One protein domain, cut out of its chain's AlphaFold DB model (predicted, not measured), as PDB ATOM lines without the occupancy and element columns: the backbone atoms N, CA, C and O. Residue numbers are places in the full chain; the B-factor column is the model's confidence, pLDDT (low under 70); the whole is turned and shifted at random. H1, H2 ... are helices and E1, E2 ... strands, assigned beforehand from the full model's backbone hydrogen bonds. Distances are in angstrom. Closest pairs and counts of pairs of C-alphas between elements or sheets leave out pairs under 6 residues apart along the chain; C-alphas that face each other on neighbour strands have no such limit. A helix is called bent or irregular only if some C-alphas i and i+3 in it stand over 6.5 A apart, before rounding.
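AT A GLANCE: This is residues 133 to 239 and 252 to 356 of the 363 residues of an uncharacterized protein of Trematosphaeria pertusa (UniProt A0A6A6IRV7). A strongly twisted sheet of five parallel strands has an arc of four helices, H1, H2, H3 and H4, on one side, with H1 and H4 directly over its face and H2 and H3 farther off. Beyond E5 the chain leads away through short H5 and H6 to H7, and residues 341 to 356 stick out. The printed part has 212 residues, with seven named helices and five named strands in the order E1 H1 E2 H2 E3 H3 E4 H4 E5 H5 H6 H7; the sheet order is E1 E2 E3 E4 E5. The class is mixed, and the whole is compact, with a radius of gyration of the C-alphas of 18.2 A and spans of 52 by 41 by 34 A.

HOW THE PARTS SIT: E3, residues 216 to 221, is parallel to E4, residues 272 to 279, with N 219 and O 274 2.8 A apart, within hydrogen-bond range. E2, residues 160 to 164, is parallel to E3, with N 163 and O 218 at 2.9 A. Edge strand E1, residues 133 to 135, pairs with E2 through N 135 and O 162 at 2.8 A, and edge strand E5, residues 308 to 313, with E4 through N 311 and O 277 at 2.8 A; both pairs are parallel. H1, residues 140 to 157, and H4, residues 286 to 303, lie on the same face at heights over the sheet of 10.0 A and 10.1 A, making two layers, helices on one face of a sheet. E1 H1 E2, E2 H2 E3, with H2 at residues 197 to 209, and E4 H4 E5 are strand-helix-strand units, parallel neighbours joined through a helix, with right-handed crossovers. H1 touches H2 with residues 141 to 148 alone, closest at the C-alphas of Pro 145 and Ala 204, 5.6 A. H2 touches H3, residues 255 to 267, at a shallow tilt of 13 degrees, the same way, closest at the C-alphas of Arg 202 and Ala 260, 5.5 A. H5, residues 323 to 326, only grazes the sheet; H6, residues 330 to 339, and H7, residues 346 to 355, touch no helix. Every O i to N i+4 pair is within hydrogen-bond range in H2, H3, H4, H6 and H7, but 6 of 14 in H1, beside 12 of 15 O i to N i+3 pairs; H5 is too short for such a pair.

IN THESE COORDINATES: E1 begins at C-alpha 133 (35.014, -27.427, 10.420). H4 is 25.2 A long and E4 22.7 A. H1, 20.3 A, is irregular, with C-alphas 150 and 153 9.3 A apart. H7 ends at C-alpha 355 (76.055, -12.786, -6.025).

THE WHOLE: The C-alphas of Asn 153 and Glu 356, the two farthest apart, are 61.4 A apart. Residues 240 to 251 are not printed, a gap of 11.7 A between C-alphas 239 and 252. The link E2 to H2 is long. Mean pLDDT of the printed part is 72.0; among residues under 70 are 166 to 195, 224 to 239 and 324 to 356.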
ATOM      1  N   LEU A 133      34.678 -26.160  11.062       92.50
ATOM      2  CA  LEU A 133      35.014 -27.427  10.420       92.50
ATOM      3  C   LEU A 133      36.438 -27.366   9.881       92.50
ATOM      4  O   LEU A 133      36.709 -26.684   8.896       92.50
ATOM      5  N   ARG A 134      37.347 -28.084  10.536       91.44
ATOM      6  CA  ARG A 134      38.771 -28.084  10.199       91.44
ATOM      7  C   ARG A 134      39.129 -29.296   9.349       91.44
ATOM      8  O   ARG A 134      39.092 -30.426   9.827       91.44
ATOM      9  N   PHE A 135      39.556 -29.038   8.123       89.44
ATOM     10  CA  PHE A 135      40.153 -30.008   7.212       89.44
ATOM     11  C   PHE A 135      41.673 -29.863   7.273       89.44
ATOM     12  O   PHE A 135      42.326 -29.488   6.301       89.44
ATOM     13  N   ALA A 136      42.202 -30.084   8.480       71.75
ATOM     14  CA  ALA A 136      43.558 -29.699   8.858       71.75
ATOM     15  C   ALA A 136      44.644 -30.745   8.551       71.75
ATOM     16  O   ALA A 136      45.810 -30.581   8.893       71.75
ATOM     17  N   GLN A 137      44.266 -31.866   7.950       75.38
ATOM     18  CA  GLN A 137      45.246 -32.840   7.483       75.38
ATOM     19  C   GLN A 137      45.865 -32.354   6.171       75.38
ATOM     20  O   GLN A 137      45.253 -31.575   5.436       75.38
ATOM     21  N   GLN A 138      47.075 -32.820   5.861       71.50
ATOM     22  CA  GLN A 138      47.660 -32.625   4.538       71.50
ATOM     23  C   GLN A 138      46.679 -33.147   3.479       71.50
ATOM     24  O   GLN A 138      46.098 -34.220   3.633       71.50
ATOM     25  N   CYS A 139      46.435 -32.344   2.441       75.50
ATOM     26  CA  CYS A 139      45.402 -32.603   1.432       75.50
ATOM     27  C   CYS A 139      43.960 -32.690   1.983       75.50
ATOM     28  O   CYS A 139      43.055 -33.163   1.299       75.50
ATOM     29  N   GLY A 140      43.704 -32.189   3.196       81.94
ATOM     30  CA  GLY A 140      42.405 -32.293   3.863       81.94
ATOM     31  C   GLY A 140      41.257 -31.643   3.086       81.94
ATOM     32  O   GLY A 140      40.114 -32.097   3.167       81.94
ATOM     33  N   HIS A 141      41.562 -30.618   2.289       85.06
ATOM     34  CA  HIS A 141      40.612 -29.947   1.402       85.06
ATOM     35  C   HIS A 141      39.954 -30.914   0.398       85.06
ATOM     36  O   HIS A 141      38.803 -30.704   0.030       85.06
ATOM     37  N   LEU A 142      40.620 -32.008   0.009       86.25
ATOM     38  CA  LEU A 142      40.056 -33.015  -0.899       86.25
ATOM     39  C   LEU A 142      38.857 -33.745  -0.296       86.25
ATOM     40  O   LEU A 142      37.996 -34.249  -1.014       86.25
ATOM     41  N   HIS A 143      38.770 -33.790   1.033       86.81
ATOM     42  CA  HIS A 143      37.632 -34.388   1.717       86.81
ATOM     43  C   HIS A 143      36.416 -33.471   1.740       86.81
ATOM     44  O   HIS A 143      35.329 -33.943   2.069       86.81
ATOM     45  N   VAL A 144      36.561 -32.188   1.396       93.00
ATOM     46  CA  VAL A 144      35.472 -31.216   1.497       93.00
ATOM     47  C   VAL A 144      34.280 -31.622   0.622       93.00
ATOM     48  O   VAL A 144      33.201 -31.787   1.195       93.00
ATOM     49  N   PRO A 145      34.406 -31.889  -0.696       94.31
ATOM     50  CA  PRO A 145      33.250 -32.272  -1.512       94.31
ATOM     51  C   PRO A 145      32.548 -33.539  -1.005       94.31
ATOM     52  O   PRO A 145      31.326 -33.558  -0.848       94.31
ATOM     53  N   ALA A 146      33.319 -34.582  -0.680       91.25
ATOM     54  CA  ALA A 146      32.782 -35.846  -0.181       91.25
ATOM     55  C   ALA A 146      32.074 -35.678   1.174       91.25
ATOM     56  O   ALA A 146      30.965 -36.180   1.373       91.25
ATOM     57  N   PHE A 147      32.683 -34.929   2.096       94.12
ATOM     58  CA  PHE A 147      32.098 -34.618   3.394       94.12
ATOM     59  C   PHE A 147      30.791 -33.833   3.240       94.12
ATOM     60  O   PHE A 147      29.772 -34.237   3.808       94.12
ATOM     61  N   LEU A 148      30.787 -32.762   2.440       95.56
ATOM     62  CA  LEU A 148      29.600 -31.936   2.202       95.56
ATOM     63  C   LEU A 148      28.474 -32.751   1.550       95.56
ATOM     64  O   LEU A 148      27.322 -32.657   1.977       95.56
ATOM     65  N   GLY A 149      28.811 -33.626   0.599       95.25
ATOM     66  CA  GLY A 149      27.870 -34.581   0.015       95.25
ATOM     67  C   GLY A 149      27.273 -35.541   1.050       95.25
ATOM     68  O   GLY A 149      26.072 -35.807   1.021       95.25
ATOM     69  N   SER A 150      28.076 -36.017   2.008       94.19
ATOM     70  CA  SER A 150      27.626 -36.973   3.032       94.19
ATOM     71  C   SER A 150      26.642 -36.383   4.049       94.19
ATOM     72  O   SER A 150      25.742 -37.086   4.512       94.19
ATOM     73  N   ILE A 151      26.779 -35.096   4.387       94.00
ATOM     74  CA  ILE A 151      25.889 -34.415   5.341       94.00
ATOM     75  C   ILE A 151      24.647 -33.804   4.666       94.00
ATOM     76  O   ILE A 151      23.692 -33.430   5.352       94.00
ATOM     77  N   GLY A 152      24.632 -33.703   3.333       95.06
ATOM     78  CA  GLY A 152      23.471 -33.301   2.537       95.06
ATOM     79  C   GLY A 152      22.914 -31.924   2.908       95.06
ATOM     80  O   GLY A 152      23.611 -30.912   2.870       95.06
ATOM     81  N   ASN A 153      21.636 -31.866   3.294       95.69
ATOM     82  CA  ASN A 153      20.936 -30.603   3.574       95.69
ATOM     83  C   ASN A 153      21.490 -29.836   4.787       95.69
ATOM     84  O   ASN A 153      21.168 -28.662   4.965       95.69
ATOM     85  N   HIS A 154      22.313 -30.468   5.624       96.00
ATOM     86  CA  HIS A 154      22.918 -29.835   6.799       96.00
ATOM     87  C   HIS A 154      24.064 -28.874   6.452       96.00
ATOM     88  O   HIS A 154      24.482 -28.083   7.297       96.00
ATOM     89  N   THR A 155      24.520 -28.880   5.196       96.94
ATOM     90  CA  THR A 155      25.477 -27.901   4.653       96.94
ATOM     91  C   THR A 155      25.012 -26.455   4.825       96.94
ATOM     92  O   THR A 155      25.839 -25.562   4.989       96.94
ATOM     93  N   CYS A 156      23.695 -26.210   4.871       97.00
ATOM     94  CA  CYS A 156      23.134 -24.870   5.043       97.00
ATOM     95  C   CYS A 156      23.451 -24.219   6.397       97.00
ATOM     96  O   CYS A 156      23.231 -23.020   6.551       97.00
ATOM     97  N   TRP A 157      23.963 -24.978   7.368       97.00
ATOM     98  CA  TRP A 157      24.364 -24.440   8.661       97.00
ATOM     99  C   TRP A 157      25.845 -24.109   8.746       97.00
ATOM    100  O   TRP A 157      26.205 -23.371   9.648       97.00
ATOM    101  N   ILE A 158      26.690 -24.599   7.837       97.44
ATOM    102  CA  ILE A 158      28.140 -24.396   7.919       97.44
ATOM    103  C   ILE A 158      28.467 -22.916   7.725       97.44
ATOM    104  O   ILE A 158      28.228 -22.356   6.656       97.44
ATOM    105  N   LYS A 159      29.041 -22.302   8.764       97.69
ATOM    106  CA  LYS A 159      29.454 -20.889   8.753       97.69
ATOM    107  C   LYS A 159      30.959 -20.701   8.661       97.69
ATOM    108  O   LYS A 159      31.402 -19.705   8.097       97.69
ATOM    109  N   GLN A 160      31.719 -21.630   9.238       97.12
ATOM    110  CA  GLN A 160      33.163 -21.511   9.408       97.12
ATOM    111  C   GLN A 160      33.844 -22.801   8.962       97.12
ATOM    112  O   GLN A 160      33.517 -23.889   9.447       97.12
ATOM    113  N   VAL A 161      34.789 -22.673   8.039       95.88
ATOM    114  CA  VAL A 161      35.601 -23.786   7.545       95.88
ATOM    115  C   VAL A 161      37.063 -23.386   7.611       95.88
ATOM    116  O   VAL A 161      37.398 -22.252   7.286       95.88
ATOM    117  N   ALA A 162      37.929 -24.320   7.984       94.12
ATOM    118  CA  ALA A 162      39.366 -24.167   7.867       94.12
ATOM    119  C   ALA A 162      39.945 -25.233   6.933       94.12
ATOM    120  O   ALA A 162      39.653 -26.417   7.100       94.12
ATOM    121  N   ILE A 163      40.774 -24.822   5.977       92.19
ATOM    122  CA  ILE A 163      41.460 -25.709   5.031       92.19
ATOM    123  C   ILE A 163      42.963 -25.449   5.066       92.19
ATOM    124  O   ILE A 163      43.389 -24.319   5.295       92.19
ATOM    125  N   HIS A 164      43.769 -26.485   4.835       85.56
ATOM    126  CA  HIS A 164      45.219 -26.334   4.713       85.56
ATOM    127  C   HIS A 164      45.643 -25.874   3.319       85.56
ATOM    128  O   HIS A 164      45.095 -26.328   2.313       85.56
ATOM    129  N   VAL A 165      46.667 -25.022   3.294       79.75
ATOM    130  CA  VAL A 165      47.467 -24.655   2.128       79.75
ATOM    131  C   VAL A 165      48.936 -24.980   2.421       79.75
ATOM    132  O   VAL A 165      49.360 -24.765   3.548       79.75
ATOM    133  N   PRO A 166      49.709 -25.517   1.465       66.94
ATOM    134  CA  PRO A 166      49.370 -25.657   0.062       66.94
ATOM    135  C   PRO A 166      48.406 -26.810  -0.118       66.94
ATOM    136  O   PRO A 166      48.290 -27.712   0.712       66.94
ATOM    137  N   PHE A 167      47.749 -26.804  -1.260       65.19
ATOM    138  CA  PHE A 167      46.958 -27.946  -1.664       65.19
ATOM    139  C   PHE A 167      47.871 -29.064  -2.210       65.19
ATOM    140  O   PHE A 167      47.506 -30.233  -2.160       65.19
ATOM    141  N   LEU A 168      49.095 -28.715  -2.628       58.50
ATOM    142  CA  LEU A 168      50.171 -29.637  -2.984       58.50
ATOM    143  C   LEU A 168      51.270 -29.619  -1.908       58.50
ATOM    144  O   LEU A 168      52.223 -28.843  -1.991       58.50
ATOM    145  N   GLY A 169      51.133 -30.462  -0.884       46.06
ATOM    146  CA  GLY A 169      52.309 -30.985  -0.177       46.06
ATOM    147  C   GLY A 169      52.948 -32.087  -1.026       46.06
ATOM    148  O   GLY A 169      52.316 -32.526  -1.988       46.06
ATOM    149  N   VAL A 170      54.174 -32.517  -0.696       48.91
ATOM    150  CA  VAL A 170      54.862 -33.690  -1.286       48.91
ATOM    151  C   VAL A 170      53.826 -34.714  -1.744       48.91
ATOM    152  O   VAL A 170      52.980 -35.073  -0.919       48.91
ATOM    153  N   ARG A 171      53.827 -35.104  -3.037       48.00
ATOM    154  CA  ARG A 171      52.850 -36.072  -3.565       48.00
ATOM    155  C   ARG A 171      52.795 -37.222  -2.556       48.00
ATOM    156  O   ARG A 171      53.820 -37.877  -2.378       48.00
ATOM    157  N   PRO A 172      51.669 -37.439  -1.861       46.66
ATOM    158  CA  PRO A 172      51.560 -38.566  -0.950       46.66
ATOM    159  C   PRO A 172      51.921 -39.816  -1.742       46.66
ATOM    160  O   PRO A 172      51.467 -39.966  -2.875       46.66
ATOM    161  N   PHE A 173      52.800 -40.655  -1.199       45.94
ATOM    162  CA  PHE A 173      53.312 -41.824  -1.903       45.94
ATOM    163  C   PHE A 173      52.129 -42.737  -2.271       45.94
ATOM    164  O   PHE A 173      51.566 -43.423  -1.417       45.94
ATOM    165  N   ILE A 174      51.693 -42.710  -3.536       44.41
ATOM    166  CA  ILE A 174      50.565 -43.519  -4.011       44.41
ATOM    167  C   ILE A 174      51.100 -44.909  -4.348       44.41
ATOM    168  O   ILE A 174      51.448 -45.210  -5.484       44.41
ATOM    169  N   SER A 175      51.157 -45.783  -3.349       42.03
ATOM    170  CA  SER A 175      51.343 -47.217  -3.569       42.03
ATOM    171  C   SER A 175      49.995 -47.840  -3.960       42.03
ATOM    172  O   SER A 175      49.045 -47.797  -3.178       42.03
ATOM    173  N   ASN A 176      49.892 -48.411  -5.168       45.16
ATOM    174  CA  ASN A 176      48.742 -49.203  -5.645       45.16
ATOM    175  C   ASN A 176      47.367 -48.489  -5.648       45.16
ATOM    176  O   ASN A 176      46.372 -49.048  -5.182       45.16
ATOM    177  N   GLY A 177      47.277 -47.259  -6.172       47.06
ATOM    178  CA  GLY A 177      45.991 -46.543  -6.332       47.06
ATOM    179  C   GLY A 177      45.344 -46.091  -5.015       47.06
ATOM    180  O   GLY A 177      44.143 -45.830  -4.952       47.06
ATOM    181  N   SER A 178      46.141 -46.036  -3.951       43.81
ATOM    182  CA  SER A 178      45.717 -45.731  -2.592       43.81
ATOM    183  C   SER A 178      46.467 -44.510  -2.069       43.81
ATOM    184  O   SER A 178      47.695 -44.479  -2.108       43.81
ATOM    185  N   LEU A 179      45.731 -43.497  -1.605       43.81
ATOM    186  CA  LEU A 179      46.297 -42.289  -1.009       43.81
ATOM    187  C   LEU A 179      46.741 -42.560   0.437       43.81
ATOM    188  O   LEU A 179      45.894 -42.770   1.308       43.81
ATOM    189  N   TRP A 180      48.050 -42.511   0.684       42.84
ATOM    190  CA  TRP A 180      48.654 -42.659   2.009       42.84
ATOM    191  C   TRP A 180      49.103 -41.292   2.533       42.84
ATOM    192  O   TRP A 180      50.043 -40.702   2.006       42.84
ATOM    193  N   VAL A 181      48.427 -40.771   3.560       40.66
ATOM    194  CA  VAL A 181      48.842 -39.550   4.273       40.66
ATOM    195  C   VAL A 181      49.275 -39.967   5.681       40.66
ATOM    196  O   VAL A 181      48.449 -40.115   6.577       40.66
ATOM    197  N   GLY A 182      50.575 -40.213   5.868       41.88
ATOM    198  CA  GLY A 182      51.148 -40.644   7.151       41.88
ATOM    199  C   GLY A 182      51.016 -42.144   7.463       41.88
ATOM    200  O   GLY A 182      50.583 -42.944   6.641       41.88
ATOM    201  N   THR A 183      51.427 -42.534   8.676       37.28
ATOM    202  CA  THR A 183      51.653 -43.926   9.133       37.28
ATOM    203  C   THR A 183      50.398 -44.800   9.292       37.28
ATOM    204  O   THR A 183      50.482 -45.861   9.912       37.28
ATOM    205  N   SER A 184      49.215 -44.380   8.836       40.34
ATOM    206  CA  SER A 184      47.994 -45.178   9.009       40.34
ATOM    207  C   SER A 184      47.802 -46.155   7.852       40.34
ATOM    208  O   SER A 184      47.694 -45.701   6.720       40.34
ATOM    209  N   GLU A 185      47.690 -47.453   8.167       41.81
ATOM    210  CA  GLU A 185      47.559 -48.629   7.273       41.81
ATOM    211  C   GLU A 185      46.314 -48.666   6.340       41.81
ATOM    212  O   GLU A 185      46.094 -49.670   5.665       41.81
ATOM    213  N   GLU A 186      45.510 -47.600   6.237       42.94
ATOM    214  CA  GLU A 186      44.296 -47.594   5.404       42.94
ATOM    215  C   GLU A 186      44.280 -46.465   4.350       42.94
ATOM    216  O   GLU A 186      44.429 -45.293   4.703       42.94
ATOM    217  N   PRO A 187      44.033 -46.788   3.061       43.56
ATOM    218  CA  PRO A 187      43.794 -45.803   2.008       43.56
ATOM    219  C   PRO A 187      42.541 -44.977   2.292       43.56
ATOM    220  O   PRO A 187      41.437 -45.517   2.376       43.56
ATOM    221  N   LEU A 188      42.684 -43.656   2.385       48.62
ATOM    222  CA  LEU A 188      41.558 -42.767   2.697       48.62
ATOM    223  C   LEU A 188      40.640 -42.516   1.494       48.62
ATOM    224  O   LEU A 188      39.436 -42.325   1.663       48.62
ATOM    225  N   VAL A 189      41.195 -42.525   0.279       54.66
ATOM    226  CA  VAL A 189      40.455 -42.386  -0.981       54.66
ATOM    227  C   VAL A 189      41.189 -43.182  -2.061       54.66
ATOM    228  O   VAL A 189      42.404 -43.035  -2.218       54.66
ATOM    229  N   SER A 190      40.466 -44.026  -2.804       50.62
ATOM    230  CA  SER A 190      41.001 -44.620  -4.030       50.62
ATOM    231  C   SER A 190      40.922 -43.579  -5.140       50.62
ATOM    232  O   SER A 190      39.832 -43.293  -5.641       50.62
ATOM    233  N   TYR A 191      42.058 -42.998  -5.499       57.97
ATOM    234  CA  TYR A 191      42.156 -42.153  -6.680       57.97
ATOM    235  C   TYR A 191      42.649 -43.004  -7.843       57.97
ATOM    236  O   TYR A 191      43.613 -43.764  -7.707       57.97
ATOM    237  N   ASP A 192      41.999 -42.871  -9.000       54.94
ATOM    238  CA  ASP A 192      42.682 -43.223 -10.234       54.94
ATOM    239  C   ASP A 192      43.928 -42.328 -10.314       54.94
ATOM    240  O   ASP A 192      43.864 -41.126 -10.066       54.94
ATOM    241  N   GLY A 193      45.109 -42.879 -10.579       56.31
ATOM    242  CA  GLY A 193      46.354 -42.093 -10.639       56.31
ATOM    243  C   GLY A 193      46.369 -41.005 -11.732       56.31
ATOM    244  O   GLY A 193      47.405 -40.399 -11.973       56.31
ATOM    245  N   THR A 194      45.237 -40.780 -12.403       54.44
ATOM    246  CA  THR A 194      44.989 -39.816 -13.476       54.44
ATOM    247  C   THR A 194      44.288 -38.542 -13.013       54.44
ATOM    248  O   THR A 194      44.188 -37.593 -13.789       54.44
ATOM    249  N   SER A 195      43.781 -38.501 -11.779       65.56
ATOM    250  CA  SER A 195      43.038 -37.346 -11.281       65.56
ATOM    251  C   SER A 195      43.926 -36.098 -11.207       65.56
ATOM    252  O   SER A 195      44.975 -36.088 -10.560       65.56
ATOM    253  N   ASN A 196      43.495 -35.027 -11.877       78.56
ATOM    254  CA  ASN A 196      44.183 -33.742 -11.855       78.56
ATOM    255  C   ASN A 196      43.974 -33.070 -10.486       78.56
ATOM    256  O   ASN A 196      42.870 -32.626 -10.173       78.56
ATOM    257  N   TRP A 197      45.031 -32.991  -9.676       76.12
ATOM    258  CA  TRP A 197      45.017 -32.364  -8.349       76.12
ATOM    259  C   TRP A 197      44.481 -30.932  -8.370       76.12
ATOM    260  O   TRP A 197      43.764 -30.527  -7.456       76.12
ATOM    261  N   ASP A 198      44.756 -30.199  -9.448       79.38
ATOM    262  CA  ASP A 198      44.259 -28.841  -9.641       79.38
ATOM    263  C   ASP A 198      42.732 -28.809  -9.713       79.38
ATOM    264  O   ASP A 198      42.094 -27.922  -9.146       79.38
ATOM    265  N   GLN A 199      42.141 -29.802 -10.384       85.56
ATOM    266  CA  GLN A 199      40.693 -29.923 -10.486       85.56
ATOM    267  C   GLN A 199      40.086 -30.257  -9.127       85.56
ATOM    268  O   GLN A 199      39.093 -29.657  -8.749       85.56
ATOM    269  N   LEU A 200      40.707 -31.143  -8.348       84.88
ATOM    270  CA  LEU A 200      40.178 -31.501  -7.032       84.88
ATOM    271  C   LEU A 200      40.228 -30.330  -6.040       84.88
ATOM    272  O   LEU A 200      39.310 -30.151  -5.238       84.88
ATOM    273  N   ALA A 201      41.285 -29.516  -6.094       85.12
ATOM    274  CA  ALA A 201      41.366 -28.291  -5.309       85.12
ATOM    275  C   ALA A 201      40.295 -27.272  -5.738       85.12
ATOM    276  O   ALA A 201      39.655 -26.662  -4.876       85.12
ATOM    277  N   ARG A 202      40.055 -27.126  -7.052       89.94
ATOM    278  CA  ARG A 202      38.947 -26.319  -7.595       89.94
ATOM    279  C   ARG A 202      37.596 -26.831  -7.107       89.94
ATOM    280  O   ARG A 202      36.853 -26.053  -6.524       89.94
ATOM    281  N   ASP A 203      37.327 -28.127  -7.229       91.38
ATOM    282  CA  ASP A 203      36.078 -28.757  -6.789       91.38
ATOM    283  C   ASP A 203      35.826 -28.521  -5.292       91.38
ATOM    284  O   ASP A 203      34.698 -28.251  -4.873       91.38
ATOM    285  N   ALA A 204      36.875 -28.581  -4.462       92.69
ATOM    286  CA  ALA A 204      36.781 -28.268  -3.040       92.69
ATOM    287  C   ALA A 204      36.360 -26.810  -2.795       92.69
ATOM    288  O   ALA A 204      35.462 -26.558  -1.989       92.69
ATOM    289  N   LEU A 205      36.971 -25.852  -3.493       94.38
ATOM    290  CA  LEU A 205      36.642 -24.431  -3.366       94.38
ATOM    291  C   LEU A 205      35.268 -24.092  -3.953       94.38
ATOM    292  O   LEU A 205      34.524 -23.327  -3.341       94.38
ATOM    293  N   GLU A 206      34.881 -24.701  -5.072       95.06
ATOM    294  CA  GLU A 206      33.536 -24.589  -5.643       95.06
ATOM    295  C   GLU A 206      32.476 -25.127  -4.674       95.06
ATOM    296  O   GLU A 206      31.460 -24.470  -4.424       95.06
ATOM    297  N   ALA A 207      32.734 -26.281  -4.052       95.88
ATOM    298  CA  ALA A 207      31.845 -26.850  -3.047       95.88
ATOM    299  C   ALA A 207      31.701 -25.931  -1.821       95.88
ATOM    300  O   ALA A 207      30.598 -25.787  -1.290       95.88
ATOM    301  N   LEU A 208      32.777 -25.258  -1.395       96.88
ATOM    302  CA  LEU A 208      32.716 -24.234  -0.347       96.88
ATOM    303  C   LEU A 208      31.954 -22.986  -0.798       96.88
ATOM    304  O   LEU A 208      31.167 -22.442  -0.024       96.88
ATOM    305  N   ALA A 209      32.142 -22.535  -2.040       97.12
ATOM    306  CA  ALA A 209      31.445 -21.369  -2.583       97.12
ATOM    307  C   ALA A 209      29.926 -21.594  -2.665       97.12
ATOM    308  O   ALA A 209      29.145 -20.651  -2.492       97.12
ATOM    309  N   ALA A 210      29.508 -22.846  -2.869       97.06
ATOM    310  CA  ALA A 210      28.110 -23.260  -2.881       97.06
ATOM    311  C   ALA A 210      27.441 -23.241  -1.491       97.06
ATOM    312  O   ALA A 210      26.212 -23.311  -1.406       97.06
ATOM    313  N   LEU A 211      28.203 -23.127  -0.395       97.44
ATOM    314  CA  LEU A 211      27.637 -23.078   0.952       97.44
ATOM    315  C   LEU A 211      26.929 -21.735   1.197       97.44
ATOM    316  O   LEU A 211      27.570 -20.680   1.209       97.44
ATOM    317  N   PRO A 212      25.608 -21.724   1.453       97.31
ATOM    318  CA  PRO A 212      24.866 -20.473   1.563       97.31
ATOM    319  C   PRO A 212      25.265 -19.675   2.811       97.31
ATOM    320  O   PRO A 212      25.402 -18.457   2.732       97.31
ATOM    321  N   ALA A 213      25.506 -20.356   3.934       97.44
ATOM    322  CA  ALA A 213      25.789 -19.733   5.226       97.44
ATOM    323  C   ALA A 213      27.280 -19.518   5.520       97.44
ATOM    324  O   ALA A 213      27.596 -18.956   6.569       97.44
ATOM    325  N   LEU A 214      28.184 -19.934   4.621       98.06
ATOM    326  CA  LEU A 214      29.618 -19.753   4.822       98.06
ATOM    327  C   LEU A 214      29.920 -18.258   4.917       98.06
ATOM    328  O   LEU A 214      29.677 -17.512   3.965       98.06
ATOM    329  N   SER A 215      30.431 -17.843   6.073       97.81
ATOM    330  CA  SER A 215      30.783 -16.459   6.383       97.81
ATOM    331  C   SER A 215      32.267 -16.293   6.691       97.81
ATOM    332  O   SER A 215      32.768 -15.174   6.625       97.81
ATOM    333  N   HIS A 216      32.975 -17.383   7.000       97.69
ATOM    334  CA  HIS A 216      34.399 -17.365   7.320       97.69
ATOM    335  C   HIS A 216      35.103 -18.588   6.724       97.69
ATOM    336  O   HIS A 216      34.693 -19.723   6.966       97.69
ATOM    337  N   LEU A 217      36.173 -18.353   5.967       96.44
ATOM    338  CA  LEU A 217      37.123 -19.377   5.545       96.44
ATOM    339  C   LEU A 217      38.510 -19.069   6.129       96.44
ATOM    340  O   LEU A 217      39.085 -18.006   5.886       96.44
ATOM    341  N   THR A 218      39.034 -20.013   6.905       94.81
ATOM    342  CA  THR A 218      40.377 -19.979   7.481       94.81
ATOM    343  C   THR A 218      41.331 -20.777   6.588       94.81
ATOM    344  O   THR A 218      41.134 -21.965   6.342       94.81
ATOM    345  N   ILE A 219      42.383 -20.129   6.107       92.44
ATOM    346  CA  ILE A 219      43.458 -20.716   5.313       92.44
ATOM    347  C   ILE A 219      44.617 -21.023   6.261       92.44
ATOM    348  O   ILE A 219      45.216 -20.107   6.814       92.44
ATOM    349  N   ILE A 220      44.928 -22.295   6.480       89.94
ATOM    350  CA  ILE A 220      45.968 -22.722   7.420       89.94
ATOM    351  C   ILE A 220      47.247 -23.070   6.658       89.94
ATOM    352  O   ILE A 220      47.219 -23.911   5.770       89.94
ATOM    353  N   ILE A 221      48.369 -22.466   7.038       87.50
ATOM    354  CA  ILE A 221      49.713 -22.780   6.544       87.50
ATOM    355  C   ILE A 221      50.366 -23.699   7.596       87.50
ATOM    356  O   ILE A 221      50.603 -23.226   8.709       87.50
ATOM    357  N   PRO A 222      50.578 -25.000   7.323       83.38
ATOM    358  CA  PRO A 222      51.081 -25.960   8.300       83.38
ATOM    359  C   PRO A 222      52.578 -25.765   8.574       83.38
ATOM    360  O   PRO A 222      53.286 -25.269   7.703       83.38
ATOM    361  N   PRO A 223      53.070 -26.164   9.762       74.88
ATOM    362  CA  PRO A 223      54.421 -25.832  10.217       74.88
ATOM    363  C   PRO A 223      55.535 -26.597   9.484       74.88
ATOM    364  O   PRO A 223      56.687 -26.177   9.485       74.88
ATOM    365  N   ASP A 224      55.200 -27.738   8.892       69.44
ATOM    366  CA  ASP A 224      56.097 -28.653   8.191       69.44
ATOM    367  C   ASP A 224      56.207 -28.347   6.689       69.44
ATOM    368  O   ASP A 224      56.765 -29.135   5.922       69.44
ATOM    369  N   TRP A 225      55.702 -27.194   6.238       66.88
ATOM    370  CA  TRP A 225      55.746 -26.841   4.828       66.88
ATOM    371  C   TRP A 225      57.100 -26.254   4.400       66.88
ATOM    372  O   TRP A 225      57.456 -25.114   4.696       66.88
ATOM    373  N   GLN A 226      57.808 -27.019   3.567       57.16
ATOM    374  CA  GLN A 226      58.998 -26.578   2.843       57.16
ATOM    375  C   GLN A 226      58.663 -26.112   1.407       57.16
ATOM    376  O   GLN A 226      58.087 -26.847   0.602       57.16
ATOM    377  N   TYR A 227      59.027 -24.871   1.080       55.53
ATOM    378  CA  TYR A 227      59.053 -24.291  -0.266       55.53
ATOM    379  C   TYR A 227      60.512 -24.286  -0.743       55.53
ATOM    380  O   TYR A 227      61.397 -23.910   0.029       55.53
ATOM    381  N   ASP A 228      60.786 -24.660  -1.997       46.66
ATOM    382  CA  ASP A 228      62.082 -24.321  -2.588       46.66
ATOM    383  C   ASP A 228      62.054 -22.844  -2.978       46.66
ATOM    384  O   ASP A 228      61.231 -22.373  -3.763       46.66
ATOM    385  N   SER A 229      62.979 -22.095  -2.397       39.69
ATOM    386  CA  SER A 229      63.086 -20.661  -2.556       39.69
ATOM    387  C   SER A 229      63.335 -20.180  -3.996       39.69
ATOM    388  O   SER A 229      63.151 -18.985  -4.257       39.69
ATOM    389  N   HIS A 230      63.722 -21.073  -4.912       42.97
ATOM    390  CA  HIS A 230      64.093 -20.736  -6.287       42.97
ATOM    391  C   HIS A 230      63.027 -21.010  -7.346       42.97
ATOM    392  O   HIS A 230      63.202 -20.589  -8.493       42.97
ATOM    393  N   ALA A 231      61.914 -21.656  -7.006       43.56
ATOM    394  CA  ALA A 231      60.899 -21.962  -7.995       43.56
ATOM    395  C   ALA A 231      59.501 -21.913  -7.375       43.56
ATOM    396  O   ALA A 231      59.321 -22.216  -6.203       43.56
ATOM    397  N   ASP A 232      58.483 -21.554  -8.155       50.47
ATOM    398  CA  ASP A 232      57.069 -21.722  -7.790       50.47
ATOM    399  C   ASP A 232      56.666 -23.218  -7.684       50.47
ATOM    400  O   ASP A 232      55.655 -23.655  -8.230       50.47
ATOM    401  N   VAL A 233      57.503 -24.040  -7.048       43.56
ATOM    402  CA  VAL A 233      57.556 -25.499  -7.156       43.56
ATOM    403  C   VAL A 233      57.923 -26.058  -5.783       43.56
ATOM    404  O   VAL A 233      58.829 -25.524  -5.142       43.56
ATOM    405  N   PRO A 234      57.229 -27.099  -5.301       42.00
ATOM    406  CA  PRO A 234      57.553 -27.735  -4.030       42.00
ATOM    407  C   PRO A 234      58.965 -28.342  -4.034       42.00
ATOM    408  O   PRO A 234      59.501 -28.687  -5.086       42.00
ATOM    409  N   PHE A 235      59.538 -28.447  -2.832       42.88
ATOM    410  CA  PHE A 235      60.895 -28.925  -2.562       42.88
ATOM    411  C   PHE A 235      61.202 -30.265  -3.258       42.88
ATOM    412  O   PHE A 235      60.409 -31.209  -3.203       42.88
ATOM    413  N   GLN A 236      62.370 -30.327  -3.902       44.69
ATOM    414  CA  GLN A 236      63.045 -31.561  -4.296       44.69
ATOM    415  C   GLN A 236      63.565 -32.233  -3.028       44.69
ATOM    416  O   GLN A 236      64.479 -31.696  -2.424       44.69
ATOM    417  N   ASP A 237      63.010 -33.383  -2.644       35.94
ATOM    418  CA  ASP A 237      63.830 -34.424  -1.997       35.94
ATOM    419  C   ASP A 237      63.231 -35.834  -2.017       35.94
ATOM    420  O   ASP A 237      63.921 -36.788  -1.681       35.94
ATOM    421  N   GLU A 238      62.030 -36.036  -2.565       42.59
ATOM    422  CA  GLU A 238      61.639 -37.358  -3.066       42.59
ATOM    423  C   GLU A 238      61.071 -37.230  -4.475       42.59
ATOM    424  O   GLU A 238      59.867 -37.248  -4.735       42.59
ATOM    425  N   TRP A 239      62.009 -37.080  -5.403       46.31
ATOM    426  CA  TRP A 239      61.878 -37.492  -6.788       46.31
ATOM    427  C   TRP A 239      61.353 -38.934  -6.846       46.31
ATOM    428  O   TRP A 239      62.114 -39.897  -6.868       46.31
ATOM    429  N   GLY A 252      54.685 -30.286 -10.277       56.88
ATOM    430  CA  GLY A 252      53.467 -29.794  -9.624       56.88
ATOM    431  C   GLY A 252      53.588 -28.298  -9.322       56.88
ATOM    432  O   GLY A 252      54.575 -27.876  -8.725       56.88
ATOM    433  N   SER A 253      52.610 -27.494  -9.739       66.62
ATOM    434  CA  SER A 253      52.558 -26.054  -9.461       66.62
ATOM    435  C   SER A 253      51.342 -25.744  -8.598       66.62
ATOM    436  O   SER A 253      50.259 -26.244  -8.866       66.62
ATOM    437  N   ASN A 254      51.497 -24.879  -7.593       72.62
ATOM    438  CA  ASN A 254      50.358 -24.353  -6.829       72.62
ATOM    439  C   ASN A 254      49.617 -23.222  -7.580       72.62
ATOM    440  O   ASN A 254      48.648 -22.679  -7.061       72.62
ATOM    441  N   GLU A 255      50.051 -22.832  -8.781       76.69
ATOM    442  CA  GLU A 255      49.415 -21.750  -9.551       76.69
ATOM    443  C   GLU A 255      47.914 -21.965  -9.815       76.69
ATOM    444  O   GLU A 255      47.130 -21.050  -9.556       76.69
ATOM    445  N   PRO A 256      47.457 -23.160 -10.239       75.50
ATOM    446  CA  PRO A 256      46.040 -23.394 -10.526       75.50
ATOM    447  C   PRO A 256      45.142 -23.232  -9.297       75.50
ATOM    448  O   PRO A 256      43.983 -22.840  -9.417       75.50
ATOM    449  N   ILE A 257      45.701 -23.498  -8.120       77.88
ATOM    450  CA  ILE A 257      45.061 -23.326  -6.821       77.88
ATOM    451  C   ILE A 257      44.959 -21.850  -6.436       77.88
ATOM    452  O   ILE A 257      43.928 -21.431  -5.912       77.88
ATOM    453  N   TRP A 258      46.003 -21.052  -6.680       84.31
ATOM    454  CA  TRP A 258      45.945 -19.608  -6.440       84.31
ATOM    455  C   TRP A 258      44.855 -18.958  -7.289       84.31
ATOM    456  O   TRP A 258      44.087 -18.142  -6.777       84.31
ATOM    457  N   GLU A 259      44.728 -19.379  -8.548       86.44
ATOM    458  CA  GLU A 259      43.628 -18.946  -9.411       86.44
ATOM    459  C   GLU A 259      42.269 -19.434  -8.893       86.44
ATOM    460  O   GLU A 259      41.330 -18.648  -8.834       86.44
ATOM    461  N   ALA A 260      42.157 -20.673  -8.406       88.56
ATOM    462  CA  ALA A 260      40.915 -21.170  -7.808       88.56
ATOM    463  C   ALA A 260      40.505 -20.390  -6.540       88.56
ATOM    464  O   ALA A 260      39.332 -20.070  -6.347       88.56
ATOM    465  N   LEU A 261      41.462 -20.036  -5.676       90.62
ATOM    466  CA  LEU A 261      41.205 -19.195  -4.504       90.62
ATOM    467  C   LEU A 261      40.765 -17.786  -4.910       90.62
ATOM    468  O   LEU A 261      39.871 -17.223  -4.284       90.62
ATOM    469  N   LYS A 262      41.358 -17.224  -5.963       92.62
ATOM    470  CA  LYS A 262      40.973 -15.926  -6.530       92.62
ATOM    471  C   LYS A 262      39.572 -15.956  -7.138       92.62
ATOM    472  O   LYS A 262      38.780 -15.045  -6.919       92.62
ATOM    473  N   GLU A 263      39.233 -17.021  -7.861       94.00
ATOM    474  CA  GLU A 263      37.871 -17.267  -8.339       94.00
ATOM    475  C   GLU A 263      36.895 -17.337  -7.151       94.00
ATOM    476  O   GLU A 263      35.863 -16.662  -7.156       94.00
ATOM    477  N   PHE A 264      37.253 -18.060  -6.084       95.31
ATOM    478  CA  PHE A 264      36.466 -18.121  -4.852       95.31
ATOM    479  C   PHE A 264      36.264 -16.739  -4.208       95.31
ATOM    480  O   PHE A 264      35.131 -16.397  -3.859       95.31
ATOM    481  N   THR A 265      37.316 -15.921  -4.061       94.75
ATOM    482  CA  THR A 265      37.202 -14.590  -3.432       94.75
ATOM    483  C   THR A 265      36.292 -13.662  -4.239       94.75
ATOM    484  O   THR A 265      35.498 -12.920  -3.658       94.75
ATOM    485  N   HIS A 266      36.331 -13.758  -5.571       94.69
ATOM    486  CA  HIS A 266      35.426 -13.030  -6.459       94.69
ATOM    487  C   HIS A 266      33.975 -13.516  -6.360       94.69
ATOM    488  O   HIS A 266      33.054 -12.699  -6.368       94.69
ATOM    489  N   LEU A 267      33.752 -14.830  -6.252       95.94
ATOM    490  CA  LEU A 267      32.413 -15.410  -6.110       95.94
ATOM    491  C   LEU A 267      31.794 -15.135  -4.732       95.94
ATOM    492  O   LEU A 267      30.570 -15.061  -4.600       95.94
ATOM    493  N   ARG A 268      32.622 -14.994  -3.691       96.94
ATOM    494  CA  ARG A 268      32.193 -14.868  -2.292       96.94
ATOM    495  C   ARG A 268      32.845 -13.667  -1.588       96.94
ATOM    496  O   ARG A 268      33.452 -13.844  -0.533       96.94
ATOM    497  N   PRO A 269      32.636 -12.424  -2.061       96.19
ATOM    498  CA  PRO A 269      33.312 -11.242  -1.513       96.19
ATOM    499  C   PRO A 269      32.918 -10.912  -0.063       96.19
ATOM    500  O   PRO A 269      33.601 -10.150   0.609       96.19
ATOM    501  N   MET A 270      31.797 -11.459   0.424       96.75
ATOM    502  CA  MET A 270      31.330 -11.278   1.807       96.75
ATOM    503  C   MET A 270      31.914 -12.313   2.779       96.75
ATOM    504  O   MET A 270      31.723 -12.185   3.987       96.75
ATOM    505  N   VAL A 271      32.575 -13.363   2.275       96.56
ATOM    506  CA  VAL A 271      33.224 -14.359   3.131       96.56
ATOM    507  C   VAL A 271      34.498 -13.746   3.682       96.56
ATOM    508  O   VAL A 271      35.390 -13.354   2.935       96.56
ATOM    509  N   LYS A 272      34.596 -13.691   5.009       96.44
ATOM    510  CA  LYS A 272      35.819 -13.278   5.678       96.44
ATOM    511  C   LYS A 272      36.898 -14.334   5.445       96.44
ATOM    512  O   LYS A 272      36.691 -15.510   5.744       96.44
ATOM    513  N   LEU A 273      38.049 -13.897   4.950       95.50
ATOM    514  CA  LEU A 273      39.229 -14.734   4.768       95.50
ATOM    515  C   LEU A 273      40.240 -14.404   5.856       95.50
ATOM    516  O   LEU A 273      40.594 -13.240   6.038       95.50
ATOM    517  N   THR A 274      40.695 -15.427   6.569       94.38
ATOM    518  CA  THR A 274      41.795 -15.314   7.530       94.38
ATOM    519  C   THR A 274      42.852 -16.330   7.146       94.38
ATOM    520  O   THR A 274      42.522 -17.479   6.878       94.38
ATOM    521  N   SER A 275      44.115 -15.930   7.142       92.12
ATOM    522  CA  SER A 275      45.242 -16.849   7.037       92.12
ATOM    523  C   SER A 275      45.837 -17.091   8.420       92.12
ATOM    524  O   SER A 275      45.943 -16.174   9.231       92.12
ATOM    525  N   VAL A 276      46.183 -18.337   8.717       90.81
ATOM    526  CA  VAL A 276      46.792 -18.741   9.982       90.81
ATOM    527  C   VAL A 276      48.070 -19.494   9.672       90.81
ATOM    528  O   VAL A 276      48.027 -20.583   9.104       90.81
ATOM    529  N   ARG A 277      49.202 -18.928  10.073       90.31
ATOM    530  CA  ARG A 277      50.494 -19.600  10.069       90.31
ATOM    531  C   ARG A 277      50.629 -20.450  11.323       90.31
ATOM    532  O   ARG A 277      50.559 -19.934  12.439       90.31
ATOM    533  N   LEU A 278      50.842 -21.745  11.130       87.38
ATOM    534  CA  LEU A 278      51.203 -22.666  12.195       87.38
ATOM    535  C   LEU A 278      52.723 -22.731  12.337       87.38
ATOM    536  O   LEU A 278      53.447 -22.730  11.346       87.38
ATOM    537  N   TRP A 279      53.204 -22.801  13.573       85.81
ATOM    538  CA  TRP A 279      54.621 -22.995  13.883       85.81
ATOM    539  C   TRP A 279      54.789 -23.939  15.080       85.81
ATOM    540  O   TRP A 279      53.885 -24.073  15.916       85.81
ATOM    541  N   LEU A 280      55.934 -24.621  15.111       81.31
ATOM    542  CA  LEU A 280      56.381 -25.496  16.197       81.31
ATOM    543  C   LEU A 280      57.414 -24.745  17.050       81.31
ATOM    544  O   LEU A 280      58.164 -23.925  16.531       81.31
ATOM    545  N   ASP A 281      57.440 -25.019  18.352       67.94
ATOM    546  CA  ASP A 281      58.057 -24.127  19.345       67.94
ATOM    547  C   ASP A 281      59.570 -23.942  19.283       67.94
ATOM    548  O   ASP A 281      60.050 -22.849  19.573       67.94
ATOM    549  N   GLU A 282      60.331 -24.987  18.970       63.44
ATOM    550  CA  GLU A 282      61.793 -24.952  19.152       63.44
ATOM    551  C   GLU A 282      62.571 -25.279  17.868       63.44
ATOM    552  O   GLU A 282      63.774 -25.043  17.812       63.44
ATOM    553  N   ASP A 283      61.875 -25.704  16.807       60.81
ATOM    554  CA  ASP A 283      62.490 -26.260  15.593       60.81
ATOM    555  C   ASP A 283      62.008 -25.601  14.287       60.81
ATOM    556  O   ASP A 283      62.256 -26.139  13.204       60.81
ATOM    557  N   ASP A 284      61.316 -24.449  14.335       67.44
ATOM    558  CA  ASP A 284      60.943 -23.761  13.092       67.44
ATOM    559  C   ASP A 284      62.210 -23.207  12.428       67.44
ATOM    560  O   ASP A 284      62.744 -22.159  12.804       67.44
ATOM    561  N   SER A 285      62.738 -23.964  11.465       75.06
ATOM    562  CA  SER A 285      63.934 -23.574  10.729       75.06
ATOM    563  C   SER A 285      63.726 -22.200  10.089       75.06
ATOM    564  O   SER A 285      62.627 -21.844   9.656       75.06
ATOM    565  N   GLU A 286      64.795 -21.410   9.972       78.31
ATOM    566  CA  GLU A 286      64.715 -20.108   9.300       78.31
ATOM    567  C   GLU A 286      64.144 -20.229   7.873       78.31
ATOM    568  O   GLU A 286      63.433 -19.337   7.406       78.31
ATOM    569  N   ILE A 287      64.389 -21.367   7.221       73.50
ATOM    570  CA  ILE A 287      63.846 -21.723   5.909       73.50
ATOM    571  C   ILE A 287      62.315 -21.816   5.949       73.50
ATOM    572  O   ILE A 287      61.650 -21.162   5.148       73.50
ATOM    573  N   ASN A 288      61.741 -22.562   6.895       74.81
ATOM    574  CA  ASN A 288      60.285 -22.673   7.046       74.81
ATOM    575  C   ASN A 288      59.643 -21.313   7.323       74.81
ATOM    576  O   ASN A 288      58.651 -20.952   6.689       74.81
ATOM    577  N   ARG A 289      60.261 -20.502   8.190       80.94
ATOM    578  CA  ARG A 289      59.810 -19.128   8.436       80.94
ATOM    579  C   ARG A 289      59.756 -18.315   7.144       80.94
ATOM    580  O   ARG A 289      58.731 -17.702   6.863       80.94
ATOM    581  N   LEU A 290      60.829 -18.319   6.350       80.19
ATOM    582  CA  LEU A 290      60.876 -17.601   5.071       80.19
ATOM    583  C   LEU A 290      59.825 -18.114   4.077       80.19
ATOM    584  O   LEU A 290      59.234 -17.323   3.342       80.19
ATOM    585  N   ASN A 291      59.570 -19.419   4.060       77.56
ATOM    586  CA  ASN A 291      58.569 -20.042   3.198       77.56
ATOM    587  C   ASN A 291      57.146 -19.635   3.581       77.56
ATOM    588  O   ASN A 291      56.350 -19.270   2.712       77.56
ATOM    589  N   HIS A 292      56.845 -19.627   4.879       83.19
ATOM    590  CA  HIS A 292      55.577 -19.130   5.394       83.19
ATOM    591  C   HIS A 292      55.375 -17.653   5.059       83.19
ATOM    592  O   HIS A 292      54.315 -17.303   4.545       83.19
ATOM    593  N   GLU A 293      56.392 -16.807   5.253       84.25
ATOM    594  CA  GLU A 293      56.308 -15.387   4.885       84.25
ATOM    595  C   GLU A 293      56.027 -15.201   3.394       84.25
ATOM    596  O   GLU A 293      55.128 -14.453   3.027       84.25
ATOM    597  N   ARG A 294      56.699 -15.946   2.510       82.06
ATOM    598  CA  ARG A 294      56.421 -15.886   1.062       82.06
ATOM    599  C   ARG A 294      54.989 -16.294   0.723       82.06
ATOM    600  O   ARG A 294      54.368 -15.690  -0.149       82.06
ATOM    601  N   CYS A 295      54.464 -17.323   1.388       82.88
ATOM    602  CA  CYS A 295      53.080 -17.758   1.216       82.88
ATOM    603  C   CYS A 295      52.097 -16.668   1.673       82.88
ATOM    604  O   CYS A 295      51.167 -16.328   0.941       82.88
ATOM    605  N   LEU A 296      52.349 -16.063   2.836       86.00
ATOM    606  CA  LEU A 296      51.574 -14.938   3.359       86.00
ATOM    607  C   LEU A 296      51.629 -13.726   2.421       86.00
ATOM    608  O   LEU A 296      50.585 -13.151   2.124       86.00
ATOM    609  N   THR A 297      52.800 -13.380   1.886       85.81
ATOM    610  CA  THR A 297      52.955 -12.329   0.872       85.81
ATOM    611  C   THR A 297      52.104 -12.625  -0.361       85.81
ATOM    612  O   THR A 297      51.342 -11.770  -0.790       85.81
ATOM    613  N   LYS A 298      52.114 -13.858  -0.885       84.38
ATOM    614  CA  LYS A 298      51.255 -14.232  -2.025       84.38
ATOM    615  C   LYS A 298      49.762 -14.109  -1.703       84.38
ATOM    616  O   LYS A 298      49.008 -13.606  -2.534       84.38
ATOM    617  N   LEU A 299      49.333 -14.540  -0.514       86.62
ATOM    618  CA  LEU A 299      47.947 -14.395  -0.048       86.62
ATOM    619  C   LEU A 299      47.529 -12.917   0.036       86.62
ATOM    620  O   LEU A 299      46.420 -12.565  -0.371       86.62
ATOM    621  N   ARG A 300      48.420 -12.046   0.514       88.50
ATOM    622  CA  ARG A 300      48.189 -10.599   0.599       88.50
ATOM    623  C   ARG A 300      48.144  -9.962  -0.787       88.50
ATOM    624  O   ARG A 300      47.134  -9.366  -1.147       88.50
ATOM    625  N   ASP A 301      49.186 -10.163  -1.584       87.62
ATOM    626  CA  ASP A 301      49.390  -9.442  -2.841       87.62
ATOM    627  C   ASP A 301      48.432  -9.907  -3.940       87.62
ATOM    628  O   ASP A 301      47.904  -9.093  -4.696       87.62
ATOM    629  N   ARG A 302      48.178 -11.220  -4.041       87.44
ATOM    630  CA  ARG A 302      47.341 -11.775  -5.118       87.44
ATOM    631  C   ARG A 302      45.864 -11.849  -4.765       87.44
ATOM    632  O   ARG A 302      45.032 -11.716  -5.661       87.44
ATOM    633  N   LEU A 303      45.537 -12.114  -3.500       87.94
ATOM    634  CA  LEU A 303      44.157 -12.359  -3.067       87.94
ATOM    635  C   LEU A 303      43.598 -11.263  -2.152       87.94
ATOM    636  O   LEU A 303      42.407 -11.291  -1.847       87.94
ATOM    637  N   GLY A 304      44.423 -10.310  -1.706       88.62
ATOM    638  CA  GLY A 304      43.999  -9.261  -0.778       88.62
ATOM    639  C   GLY A 304      43.663  -9.787   0.620       88.62
ATOM    640  O   GLY A 304      42.829  -9.199   1.308       88.62
ATOM    641  N   ILE A 305      44.254 -10.910   1.044       88.56
ATOM    642  CA  ILE A 305      43.976 -11.524   2.350       88.56
ATOM    643  C   ILE A 305      44.955 -10.966   3.385       88.56
ATOM    644  O   ILE A 305      46.081 -11.436   3.511       88.56
ATOM    645  N   TRP A 306      44.502  -9.959   4.133       88.50
ATOM    646  CA  TRP A 306      45.325  -9.221   5.104       88.50
ATOM    647  C   TRP A 306      45.188  -9.695   6.555       88.50
ATOM    648  O   TRP A 306      46.057  -9.407   7.371       88.50
ATOM    649  N   ASP A 307      44.109 -10.409   6.897       89.31
ATOM    650  CA  ASP A 307      43.922 -10.978   8.241       89.31
ATOM    651  C   ASP A 307      44.819 -12.215   8.379       89.31
ATOM    652  O   ASP A 307      44.405 -13.337   8.085       89.31
ATOM    653  N   CYS A 308      46.081 -11.987   8.734       88.06
ATOM    654  CA  CYS A 308      47.087 -13.009   8.994       88.06
ATOM    655  C   CYS A 308      47.252 -13.192  10.502       88.06
ATOM    656  O   CYS A 308      47.312 -12.215  11.240       88.06
ATOM    657  N   LYS A 309      47.334 -14.440  10.959       90.06
ATOM    658  CA  LYS A 309      47.532 -14.777  12.370       90.06
ATOM    659  C   LYS A 309      48.626 -15.811  12.519       90.06
ATOM    660  O   LYS A 309      48.778 -16.679  11.666       90.06
ATOM    661  N   ASN A 310      49.298 -15.776  13.657       87.31
ATOM    662  CA  ASN A 310      50.253 -16.794  14.062       87.31
ATOM    663  C   ASN A 310      49.629 -17.693  15.136       87.31
ATOM    664  O   ASN A 310      48.950 -17.220  16.050       87.31
ATOM    665  N   ALA A 311      49.837 -19.001  15.021       87.56
ATOM    666  CA  ALA A 311      49.316 -19.983  15.958       87.56
ATOM    667  C   ALA A 311      50.341 -21.072  16.263       87.56
ATOM    668  O   ALA A 311      50.886 -21.716  15.373       87.56
ATOM    669  N   ARG A 312      50.561 -21.301  17.553       86.50
ATOM    670  CA  ARG A 312      51.479 -22.315  18.064       86.50
ATOM    671  C   ARG A 312      50.793 -23.673  18.063       86.50
ATOM    672  O   ARG A 312      49.688 -23.777  18.602       86.50
ATOM    673  N   VAL A 313      51.439 -24.695  17.505       85.00
ATOM    674  CA  VAL A 313      50.973 -26.091  17.559       85.00
ATOM    675  C   VAL A 313      51.623 -26.788  18.753       85.00
ATOM    676  O   VAL A 313      52.843 -26.881  18.838       85.00
ATOM    677  N   GLY A 314      50.807 -27.264  19.692       79.88
ATOM    678  CA  GLY A 314      51.258 -28.045  20.839       79.88
ATOM    679  C   GLY A 314      51.571 -29.498  20.474       79.88
ATOM    680  O   GLY A 314      51.170 -30.004  19.427       79.88
ATOM    681  N   ALA A 315      52.246 -30.203  21.383       76.75
ATOM    682  CA  ALA A 315      52.607 -31.617  21.212       76.75
ATOM    683  C   ALA A 315      51.396 -32.564  21.066       76.75
ATOM    684  O   ALA A 315      51.535 -33.682  20.579       76.75
ATOM    685  N   ASP A 316      50.206 -32.132  21.486       74.50
ATOM    686  CA  ASP A 316      48.940 -32.852  21.320       74.50
ATOM    687  C   ASP A 316      48.255 -32.576  19.965       74.50
ATOM    688  O   ASP A 316      47.161 -33.087  19.709       74.50
ATOM    689  N   GLY A 317      48.876 -31.762  19.104       73.00
ATOM    690  CA  GLY A 317      48.328 -31.305  17.828       73.00
ATOM    691  C   GLY A 317      47.254 -30.221  17.965       73.00
ATOM    692  O   GLY A 317      46.737 -29.737  16.953       73.00
ATOM    693  N   ALA A 318      46.899 -29.812  19.188       76.44
ATOM    694  CA  ALA A 318      46.048 -28.653  19.388       76.44
ATOM    695  C   ALA A 318      46.863 -27.390  19.112       76.44
ATOM    696  O   ALA A 318      48.015 -27.279  19.523       76.44
ATOM    697  N   TRP A 319      46.262 -26.417  18.434       82.75
ATOM    698  CA  TRP A 319      46.906 -25.130  18.214       82.75
ATOM    699  C   TRP A 319      46.173 -24.008  18.921       82.75
ATOM    700  O   TRP A 319      44.944 -23.995  19.027       82.75
ATOM    701  N   THR A 320      46.959 -23.062  19.412       82.56
ATOM    702  CA  THR A 320      46.478 -21.889  20.130       82.56
ATOM    703  C   THR A 320      47.072 -20.650  19.487       82.56
ATOM    704  O   THR A 320      48.246 -20.629  19.124       82.56
ATOM    705  N   VAL A 321      46.247 -19.621  19.308       78.56
ATOM    706  CA  VAL A 321      46.743 -18.289  18.956       78.56
ATOM    707  C   VAL A 321      47.312 -17.708  20.252       78.56
ATOM    708  O   VAL A 321      46.539 -17.556  21.204       78.56
ATOM    709  N   PRO A 322      48.631 -17.455  20.352       75.25
ATOM    710  CA  PRO A 322      49.217 -16.902  21.565       75.25
ATOM    711  C   PRO A 322      48.515 -15.593  21.940       75.25
ATOM    712  O   PRO A 322      48.198 -14.789  21.066       75.25
ATOM    713  N   ALA A 323      48.283 -15.360  23.236       70.69
ATOM    714  CA  ALA A 323      47.666 -14.113  23.702       70.69
ATOM    715  C   ALA A 323      48.495 -12.876  23.300       70.69
ATOM    716  O   ALA A 323      47.938 -11.810  23.063       70.69
ATOM    717  N   GLU A 324      49.811 -13.051  23.167       60.66
ATOM    718  CA  GLU A 324      50.762 -12.039  22.696       60.66
ATOM    719  C   GLU A 324      50.532 -11.658  21.221       60.66
ATOM    720  O   GLU A 324      50.725 -10.508  20.852       60.66
ATOM    721  N   CYS A 325      50.010 -12.574  20.396       48.31
ATOM    722  CA  CYS A 325      49.648 -12.312  18.997       48.31
ATOM    723  C   CYS A 325      48.260 -11.663  18.839       48.31
ATOM    724  O   CYS A 325      47.828 -11.399  17.720       48.31
ATOM    725  N   ALA A 326      47.520 -11.423  19.929       50.09
ATOM    726  CA  ALA A 326      46.224 -10.739  19.870       50.09
ATOM    727  C   ALA A 326      46.353  -9.205  19.756       50.09
ATOM    728  O   ALA A 326      45.340  -8.513  19.645       50.09
ATOM    729  N   GLY A 327      47.580  -8.680  19.765       46.59
ATOM    730  CA  GLY A 327      47.888  -7.275  19.533       46.59
ATOM    731  C   GLY A 327      49.253  -7.137  18.874       46.59
ATOM    732  O   GLY A 327      50.215  -6.786  19.546       46.59
ATOM    733  N   GLU A 328      49.342  -7.443  17.580       47.03
ATOM    734  CA  GLU A 328      50.506  -7.033  16.791       47.03
ATOM    735  C   GLU A 328      50.584  -5.496  16.758       47.03
ATOM    736  O   GLU A 328      49.562  -4.798  16.715       47.03
ATOM    737  N   ASP A 329      51.810  -4.985  16.848       49.47
ATOM    738  CA  ASP A 329      52.135  -3.563  16.816       49.47
ATOM    739  C   ASP A 329      51.621  -2.956  15.493       49.47
ATOM    740  O   ASP A 329      51.968  -3.457  14.418       49.47
ATOM    741  N   PRO A 330      50.794  -1.892  15.516       49.22
ATOM    742  CA  PRO A 330      50.380  -1.179  14.308       49.22
ATOM    743  C   PRO A 330      51.550  -0.807  13.381       49.22
ATOM    744  O   PRO A 330      51.356  -0.691  12.169       49.22
ATOM    745  N   ASP A 331      52.760  -0.660  13.926       45.78
ATOM    746  CA  ASP A 331      53.964  -0.355  13.159       45.78
ATOM    747  C   ASP A 331      54.422  -1.513  12.246       45.78
ATOM    748  O   ASP A 331      54.975  -1.248  11.174       45.78
ATOM    749  N   GLU A 332      54.117  -2.782  12.561       49.91
ATOM    750  CA  GLU A 332      54.345  -3.905  11.633       49.91
ATOM    751  C   GLU A 332      53.392  -3.837  10.433       49.91
ATOM    752  O   GLU A 332      53.826  -3.998   9.289       49.91
ATOM    753  N   TYR A 333      52.117  -3.494  10.652       46.28
ATOM    754  CA  TYR A 333      51.163  -3.251   9.561       46.28
ATOM    755  C   TYR A 333      51.600  -2.088   8.666       46.28
ATOM    756  O   TYR A 333      51.421  -2.148   7.449       46.28
ATOM    757  N   LEU A 334      52.201  -1.042   9.241       43.50
ATOM    758  CA  LEU A 334      52.750   0.081   8.480       43.50
ATOM    759  C   LEU A 334      54.002  -0.305   7.687       43.50
ATOM    760  O   LEU A 334      54.182   0.197   6.578       43.50
ATOM    761  N   LEU A 335      54.828  -1.222   8.196       45.38
ATOM    762  CA  LEU A 335      55.949  -1.813   7.457       45.38
ATOM    763  C   LEU A 335      55.460  -2.642   6.260       45.38
ATOM    764  O   LEU A 335      55.978  -2.472   5.158       45.38
ATOM    765  N   TYR A 336      54.413  -3.453   6.432       42.84
ATOM    766  CA  TYR A 336      53.787  -4.202   5.333       42.84
ATOM    767  C   TYR A 336      53.045  -3.304   4.330       42.84
ATOM    768  O   TYR A 336      53.079  -3.567   3.130       42.84
ATOM    769  N   LEU A 337      52.425  -2.209   4.780       39.81
ATOM    770  CA  LEU A 337      51.854  -1.197   3.884       39.81
ATOM    771  C   LEU A 337      52.946  -0.440   3.124       39.81
ATOM    772  O   LEU A 337      52.731  -0.080   1.973       39.81
ATOM    773  N   ARG A 338      54.132  -0.238   3.710       42.34
ATOM    774  CA  ARG A 338      55.293   0.332   3.007       42.34
ATOM    775  C   ARG A 338      55.730  -0.541   1.829       42.34
ATOM    776  O   ARG A 338      56.001  -0.002   0.763       42.34
ATOM    777  N   PHE A 339      55.694  -1.865   1.991       40.12
ATOM    778  CA  PHE A 339      55.977  -2.829   0.919       40.12
ATOM    779  C   PHE A 339      55.008  -2.737  -0.272       40.12
ATOM    780  O   PHE A 339      55.423  -2.980  -1.398       40.12
ATOM    781  N   LEU A 340      53.750  -2.332  -0.062       36.97
ATOM    782  CA  LEU A 340      52.789  -2.095  -1.153       36.97
ATOM    783  C   LEU A 340      53.104  -0.845  -1.993       36.97
ATOM    784  O   LEU A 340      52.568  -0.702  -3.093       36.97
ATOM    785  N   PHE A 341      53.926   0.071  -1.474       38.62
ATOM    786  CA  PHE A 341      54.270   1.339  -2.126       38.62
ATOM    787  C   PHE A 341      55.756   1.451  -2.505       38.62
ATOM    788  O   PHE A 341      56.136   2.424  -3.158       38.62
ATOM    789  N   GLU A 342      56.593   0.478  -2.133       37.56
ATOM    790  CA  GLU A 342      58.020   0.421  -2.471       37.56
ATOM    791  C   GLU A 342      58.274  -0.596  -3.604       37.56
ATOM    792  O   GLU A 342      58.603  -1.759  -3.397       37.56
ATOM    793  N   ASP A 343      58.072  -0.080  -4.817       39.50
ATOM    794  CA  ASP A 343      58.495  -0.527  -6.155       39.50
ATOM    795  C   ASP A 343      59.705  -1.499  -6.205       39.50
ATOM    796  O   ASP A 343      60.757  -1.179  -5.642       39.50
ATOM    797  N   ASP A 344      59.545  -2.632  -6.920       41.19
ATOM    798  CA  ASP A 344      60.441  -3.612  -7.609       41.19
ATOM    799  C   ASP A 344      61.951  -3.776  -7.271       41.19
ATOM    800  O   ASP A 344      62.654  -4.614  -7.847       41.19
ATOM    801  N   THR A 345      62.510  -3.037  -6.323       48.06
ATOM    802  CA  THR A 345      63.957  -2.879  -6.119       48.06
ATOM    803  C   THR A 345      64.515  -3.772  -5.015       48.06
ATOM    804  O   THR A 345      65.706  -4.093  -5.033       48.06
ATOM    805  N   TRP A 346      63.679  -4.270  -4.100       43.00
ATOM    806  CA  TRP A 346      64.132  -5.178  -3.039       43.00
ATOM    807  C   TRP A 346      64.646  -6.519  -3.589       43.00
ATOM    808  O   TRP A 346      65.676  -7.025  -3.134       43.00
ATOM    809  N   TYR A 347      64.014  -7.046  -4.646       43.75
ATOM    810  CA  TYR A 347      64.503  -8.235  -5.356       43.75
ATOM    811  C   TYR A 347      65.906  -8.022  -5.951       43.75
ATOM    812  O   TYR A 347      66.711  -8.953  -5.958       43.75
ATOM    813  N   ALA A 348      66.246  -6.804  -6.389       46.81
ATOM    814  CA  ALA A 348      67.579  -6.482  -6.901       46.81
ATOM    815  C   ALA A 348      68.636  -6.408  -5.783       46.81
ATOM    816  O   ALA A 348      69.763  -6.862  -5.975       46.81
ATOM    817  N   VAL A 349      68.272  -5.914  -4.594       46.34
ATOM    818  CA  VAL A 349      69.182  -5.820  -3.436       46.34
ATOM    819  C   VAL A 349      69.498  -7.199  -2.847       46.34
ATOM    820  O   VAL A 349      70.644  -7.463  -2.477       46.34
ATOM    821  N   GLN A 350      68.521  -8.112  -2.797       44.69
ATOM    822  CA  GLN A 350      68.767  -9.472  -2.307       44.69
ATOM    823  C   GLN A 350      69.558 -10.322  -3.316       44.69
ATOM    824  O   GLN A 350      70.434 -11.081  -2.907       44.69
ATOM    825  N   ARG A 351      69.331 -10.141  -4.627       45.91
ATOM    826  CA  ARG A 351      70.119 -10.799  -5.685       45.91
ATOM    827  C   ARG A 351      71.575 -10.314  -5.698       45.91
ATOM    828  O   ARG A 351      72.479 -11.138  -5.757       45.91
ATOM    829  N   ALA A 352      71.798  -9.008  -5.519       47.69
ATOM    830  CA  ALA A 352      73.139  -8.430  -5.398       47.69
ATOM    831  C   ALA A 352      73.899  -8.941  -4.159       47.69
ATOM    832  O   ALA A 352      75.090  -9.213  -4.239       47.69
ATOM    833  N   ARG A 353      73.215  -9.153  -3.024       43.06
ATOM    834  CA  ARG A 353      73.840  -9.729  -1.818       43.06
ATOM    835  C   ARG A 353      74.181 -11.217  -1.937       43.06
ATOM    836  O   ARG A 353      75.080 -11.674  -1.239       43.06
ATOM    837  N   ILE A 354      73.473 -11.967  -2.780       45.97
ATOM    838  CA  ILE A 354      73.719 -13.402  -2.996       45.97
ATOM    839  C   ILE A 354      74.833 -13.623  -4.037       45.97
ATOM    840  O   ILE A 354      75.607 -14.568  -3.910       45.97
ATOM    841  N   GLU A 355      74.977 -12.730  -5.021       45.00
ATOM    842  CA  GLU A 355      76.055 -12.786  -6.025       45.00
ATOM    843  C   GLU A 355      77.426 -12.305  -5.494       45.00
ATOM    844  O   GLU A 355      78.453 -12.581  -6.111       45.00
ATOM    845  N   GLU A 356      77.478 -11.665  -4.319       41.47
ATOM    846  CA  GLU A 356      78.719 -11.223  -3.653       41.47
ATOM    847  C   GLU A 356      79.365 -12.277  -2.724       41.47
ATOM    848  O   GLU A 356      80.282 -11.962  -1.959       41.47
TER     849      GLU A 356